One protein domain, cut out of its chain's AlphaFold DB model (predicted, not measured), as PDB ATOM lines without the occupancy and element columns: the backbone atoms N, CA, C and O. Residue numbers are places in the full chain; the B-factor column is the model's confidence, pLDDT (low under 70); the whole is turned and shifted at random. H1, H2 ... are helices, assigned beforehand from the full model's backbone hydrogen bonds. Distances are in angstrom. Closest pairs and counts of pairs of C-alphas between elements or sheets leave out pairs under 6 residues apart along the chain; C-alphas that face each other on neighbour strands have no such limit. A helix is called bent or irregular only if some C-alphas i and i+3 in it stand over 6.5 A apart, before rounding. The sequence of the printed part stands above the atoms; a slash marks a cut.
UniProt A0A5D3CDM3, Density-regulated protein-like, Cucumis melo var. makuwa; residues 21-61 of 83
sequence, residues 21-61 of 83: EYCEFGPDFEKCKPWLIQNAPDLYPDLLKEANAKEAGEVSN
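AT A GLANCE: This is residues 21 to 61 of the 83 residues of the protein "Density-regulated protein-like" of Cucumis melo var. makuwa (UniProt A0A5D3CDM3). A long helix, H3, meets the shorter H2 near their ends as an L, and its free residues 52 to 61 stick out as an arm; the small H1 is near H2. The printed part has 41 residues with three named helices, H1, H2, H3 in order, and is all helix. It is only just loose, close to compact, with a radius of gyration of the C-alphas of 11.3 A, and elongated, spanning 36 by 20 by 13 A.

IN THESE COORDINATES: Find C-alpha 45 at (10.238, 23.490, 40.656); from there H3, residues 45 to 61, runs 26.1 A to C-alpha 61 at (-8.012, 41.764, 44.428). H2, residues 29 to 39, spans 14.4 A and is only just irregular: C-alphas 31 and 34 are 6.8 A apart. H1, residues 21 to 25, spans 9.1 A and is irregular: C-alphas 21 and 24 are 7.5 A apart.

HOW THE PARTS SIT: Look at Ile 37 and Leu 48: their C-alphas, 5.5 A apart, are the closest where H3, with residues 47 to 51 alone, touches H2, about perpendicular at 86 degrees. H1 and H2 are close but not clearly touching; their closest C-alphas, Cys 23 and Phe 29, are 6.1 A apart. H1 and H3 are apart. O i to N i+4 pairs are within hydrogen-bond range in 9 of 13 for H3, 5 of 7 for H2 and 0 of 1 for H1, which has 1 of 2 O i to N i+3 pairs within range.

THE WHOLE: The C-alphas farthest apart, Tyr 22 and Asn 61, are 36.2 A apart. The printed part has no cut, and both links are tight. Model confidence is under 70 at residues 52 to 61.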
ATOM      1  N   GLU A  21      17.239  21.770  30.433       86.81
ATOM      2  CA  GLU A  21      18.216  21.845  31.539       86.81
ATOM      3  C   GLU A  21      19.215  23.008  31.439       86.81
ATOM      4  O   GLU A  21      19.774  23.429  32.442       86.81
ATOM      5  N   TYR A  22      19.465  23.531  30.235       88.19
ATOM      6  CA  TYR A  22      20.421  24.620  30.008       88.19
ATOM      7  C   TYR A  22      19.737  25.946  29.699       88.19
ATOM      8  O   TYR A  22      20.382  26.916  29.294       88.19
ATOM      9  N   CYS A  23      18.421  26.005  29.870       88.25
ATOM     10  CA  CYS A  23      17.672  27.188  29.515       88.25
ATOM     11  C   CYS A  23      18.038  28.401  30.388       88.25
ATOM     12  O   CYS A  23      17.950  29.531  29.908       88.25
ATOM     13  N   GLU A  24      18.487  28.177  31.627       83.00
ATOM     14  CA  GLU A  24      18.944  29.218  32.566       83.00
ATOM     15  C   GLU A  24      20.186  29.986  32.102       83.00
ATOM     16  O   GLU A  24      20.394  31.129  32.498       83.00
ATOM     17  N   PHE A  25      20.988  29.385  31.222       85.94
ATOM     18  CA  PHE A  25      22.172  30.020  30.646       85.94
ATOM     19  C   PHE A  25      21.845  30.818  29.376       85.94
ATOM     20  O   PHE A  25      22.724  31.460  28.798       85.94
ATOM     21  N   GLY A  26      20.594  30.758  28.911       82.88
ATOM     22  CA  GLY A  26      20.139  31.460  27.720       82.88
ATOM     23  C   GLY A  26      19.842  32.942  27.987       82.88
ATOM     24  O   GLY A  26      19.327  33.289  29.049       82.88
ATOM     25  N   PRO A  27      20.070  33.830  27.002       83.56
ATOM     26  CA  PRO A  27      19.735  35.252  27.125       83.56
ATOM     27  C   PRO A  27      18.218  35.508  27.210       83.56
ATOM     28  O   PRO A  27      17.794  36.534  27.730       83.56
ATOM     29  N   ASP A  28      17.395  34.573  26.725       85.31
ATOM     30  CA  ASP A  28      15.931  34.676  26.668       85.31
ATOM     31  C   ASP A  28      15.217  33.878  27.776       85.31
ATOM     32  O   ASP A  28      14.078  33.440  27.593       85.31
ATOM     33  N   PHE A  29      15.855  33.671  28.935       86.00
ATOM     34  CA  PHE A  29      15.307  32.837  30.013       86.00
ATOM     35  C   PHE A  29      13.887  33.245  30.436       86.00
ATOM     36  O   PHE A  29      13.021  32.386  30.584       86.00
ATOM     37  N   GLU A  30      13.598  34.546  30.530       85.50
ATOM     38  CA  GLU A  30      12.272  35.063  30.902       85.50
ATOM     39  C   GLU A  30      11.152  34.619  29.950       85.50
ATOM     40  O   GLU A  30      10.054  34.289  30.394       85.50
ATOM     41  N   LYS A  31      11.436  34.546  28.644       87.12
ATOM     42  CA  LYS A  31      10.482  34.070  27.627       87.12
ATOM     43  C   LYS A  31      10.353  32.550  27.640       87.12
ATOM     44  O   LYS A  31       9.323  32.011  27.241       87.12
ATOM     45  N   CYS A  32      11.391  31.857  28.101       88.81
ATOM     46  CA  CYS A  32      11.394  30.409  28.216       88.81
ATOM     47  C   CYS A  32      10.656  29.922  29.471       88.81
ATOM     48  O   CYS A  32      10.082  28.837  29.425       88.81
ATOM     49  N   LYS A  33      10.595  30.717  30.554       86.75
ATOM     50  CA  LYS A  33       9.878  30.395  31.807       86.75
ATOM     51  C   LYS A  33       8.491  29.760  31.588       86.75
ATOM     52  O   LYS A  33       8.297  28.646  32.069       86.75
ATOM     53  N   PRO A  34       7.536  30.373  30.854       88.25
ATOM     54  CA  PRO A  34       6.208  29.778  30.662       88.25
ATOM     55  C   PRO A  34       6.257  28.430  29.930       88.25
ATOM     56  O   PRO A  34       5.476  27.532  30.242       88.25
ATOM     57  N   TRP A  35       7.193  28.257  28.992       88.62
ATOM     58  CA  TRP A  35       7.384  26.986  28.296       88.62
ATOM     59  C   TRP A  35       7.995  25.921  29.216       88.62
ATOM     60  O   TRP A  35       7.538  24.779  29.206       88.62
ATOM     61  N   LEU A  36       8.975  26.303  30.044       89.12
ATOM     62  CA  LEU A  36       9.625  25.444  31.037       89.12
ATOM     63  C   LEU A  36       8.623  24.939  32.076       89.12
ATOM     64  O   LEU A  36       8.607  23.754  32.374       89.12
ATOM     65  N   ILE A  37       7.749  25.808  32.582       87.62
ATOM     66  CA  ILE A  37       6.744  25.444  33.588       87.62
ATOM     67  C   ILE A  37       5.768  24.386  33.049       87.62
ATOM     68  O   ILE A  37       5.388  23.471  33.774       87.62
ATOM     69  N   GLN A  38       5.376  24.487  31.775       85.75
ATOM     70  CA  GLN A  38       4.427  23.552  31.161       85.75
ATOM     71  C   GLN A  38       5.076  22.243  30.687       85.75
ATOM     72  O   GLN A  38       4.462  21.187  30.802       85.75
ATOM     73  N   ASN A  39       6.294  22.300  30.136       88.25
ATOM     74  CA  ASN A  39       6.936  21.145  29.487       88.25
ATOM     75  C   ASN A  39       7.990  20.461  30.367       88.25
ATOM     76  O   ASN A  39       8.271  19.282  30.176       88.25
ATOM     77  N   ALA A  40       8.579  21.193  31.311       87.44
ATOM     78  CA  ALA A  40       9.656  20.743  32.186       87.44
ATOM     79  C   ALA A  40       9.459  21.177  33.663       87.44
ATOM     80  O   ALA A  40      10.383  21.732  34.266       87.44
ATOM     81  N   PRO A  41       8.287  20.915  34.282       84.56
ATOM     82  CA  PRO A  41       8.022  21.305  35.673       84.56
ATOM     83  C   PRO A  41       8.947  20.614  36.686       84.56
ATOM     84  O   PRO A  41       9.203  21.164  37.754       84.56
ATOM     85  N   ASP A  42       9.457  19.425  36.346       85.75
ATOM     86  CA  ASP A  42      10.355  18.632  37.195       85.75
ATOM     87  C   ASP A  42      11.769  19.235  37.276       85.75
ATOM     88  O   ASP A  42      12.402  19.209  38.327       85.75
ATOM     89  N   LEU A  43      12.234  19.861  36.184       84.88
ATOM     90  CA  LEU A  43      13.553  20.498  36.117       84.88
ATOM     91  C   LEU A  43      13.597  21.832  36.872       84.88
ATOM     92  O   LEU A  43      14.633  22.194  37.422       84.88
ATOM     93  N   TYR A  44      12.477  22.561  36.913       84.38
ATOM     94  CA  TYR A  44      12.410  23.900  37.502       84.38
ATOM     95  C   TYR A  44      11.237  24.059  38.481       84.38
ATOM     96  O   TYR A  44      10.306  24.836  38.229       84.38
ATOM     97  N   PRO A  45      11.290  23.391  39.648       84.00
ATOM     98  CA  PRO A  45      10.238  23.490  40.656       84.00
ATOM     99  C   PRO A  45      10.111  24.906  41.233       84.00
ATOM    100  O   PRO A  45       9.028  25.306  41.655       84.00
ATOM    101  N   ASP A  46      11.192  25.688  41.245       82.69
ATOM    102  CA  ASP A  46      11.162  27.068  41.733       82.69
ATOM    103  C   ASP A  46      10.461  28.026  40.764       82.69
ATOM    104  O   ASP A  46       9.654  28.846  41.197       82.69
ATOM    105  N   LEU A  47      10.650  27.850  39.448       82.69
ATOM    106  CA  LEU A  47       9.890  28.609  38.445       82.69
ATOM    107  C   LEU A  47       8.393  28.293  38.521       82.69
ATOM    108  O   LEU A  47       7.561  29.186  38.366       82.69
ATOM    109  N   LEU A  48       8.042  27.033  38.791       81.69
ATOM    110  CA  LEU A  48       6.658  26.611  38.984       81.69
ATOM    111  C   LEU A  48       6.033  27.262  40.234       81.69
ATOM    112  O   LEU A  48       4.877  27.691  40.182       81.69
ATOM    113  N   LYS A  49       6.787  27.377  41.338       80.50
ATOM    114  CA  LYS A  49       6.345  28.091  42.551       80.50
ATOM    115  C   LYS A  49       6.174  29.588  42.300       80.50
ATOM    116  O   LYS A  49       5.151  30.143  42.692       80.50
ATOM    117  N   GLU A  50       7.135  30.228  41.633       78.19
ATOM    118  CA  GLU A  50       7.085  31.656  41.287       78.19
ATOM    119  C   GLU A  50       5.875  31.968  40.392       78.19
ATOM    120  O   GLU A  50       5.144  32.930  40.634       78.19
ATOM    121  N   ALA A  51       5.591  31.102  39.416       74.12
ATOM    122  CA  ALA A  51       4.419  31.230  38.560       74.12
ATOM    123  C   ALA A  51       3.099  31.080  39.333       74.12
ATOM    124  O   ALA A  51       2.205  31.904  39.169       74.12
ATOM    125  N   ASN A  52       2.989  30.090  40.225       67.56
ATOM    126  CA  ASN A  52       1.798  29.922  41.069       67.56
ATOM    127  C   ASN A  52       1.583  31.109  42.021       67.56
ATOM    128  O   ASN A  52       0.449  31.543  42.227       67.56
ATOM    129  N   ALA A  53       2.658  31.667  42.583       66.62
ATOM    130  CA  ALA A  53       2.579  32.832  43.461       66.62
ATOM    131  C   ALA A  53       2.096  34.092  42.722       66.62
ATOM    132  O   ALA A  53       1.348  34.890  43.287       66.62
ATOM    133  N   LYS A  54       2.484  34.262  41.452       59.41
ATOM    134  CA  LYS A  54       2.072  35.405  40.629       59.41
ATOM    135  C   LYS A  54       0.589  35.350  40.237       59.41
ATOM    136  O   LYS A  54      -0.063  36.389  40.239       59.41
ATOM    137  N   GLU A  55       0.046  34.162  39.975       55.41
ATOM    138  CA  GLU A  55      -1.382  33.966  39.665       55.41
ATOM    139  C   GLU A  55      -2.277  34.181  40.905       55.41
ATOM    140  O   GLU A  55      -3.350  34.780  40.821       55.41
ATOM    141  N   ALA A  56      -1.817  33.768  42.092       52.78
ATOM    142  CA  ALA A  56      -2.566  33.940  43.341       52.78
ATOM    143  C   ALA A  56      -2.737  35.417  43.764       52.78
ATOM    144  O   ALA A  56      -3.710  35.758  44.442       52.78
ATOM    145  N   GLY A  57      -1.824  36.303  43.349       51.53
ATOM    146  CA  GLY A  57      -1.884  37.733  43.661       51.53
ATOM    147  C   GLY A  57      -3.011  38.486  42.942       51.53
ATOM    148  O   GLY A  57      -3.593  39.406  43.516       51.53
ATOM    149  N   GLU A  58      -3.367  38.080  41.720       56.94
ATOM    150  CA  GLU A  58      -4.411  38.751  40.926       56.94
ATOM    151  C   GLU A  58      -5.828  38.344  41.366       56.94
ATOM    152  O   GLU A  58      -6.740  39.173  41.413       56.94
ATOM    153  N   VAL A  59      -6.009  37.090  41.795       58.03
ATOM    154  CA  VAL A  59      -7.312  36.579  42.258       58.03
ATOM    155  C   VAL A  59      -7.751  37.251  43.565       58.03
ATOM    156  O   VAL A  59      -8.939  37.504  43.761       58.03
ATOM    157  N   SER A  60      -6.816  37.629  44.442       56.72
ATOM    158  CA  SER A  60      -7.157  38.229  45.738       56.72
ATOM    159  C   SER A  60      -7.745  39.643  45.641       56.72
ATOM    160  O   SER A  60      -8.482  40.036  46.544       56.72
ATOM    161  N   ASN A  61      -7.463  40.408  44.580       58.78
ATOM    162  CA  ASN A  61      -8.012  41.764  44.428       58.78
ATOM    163  C   ASN A  61      -9.497  41.733  44.014       58.78
ATOM    164  O   ASN A  61     -10.300  42.560  44.439       58.78
TER     165      ASN A  61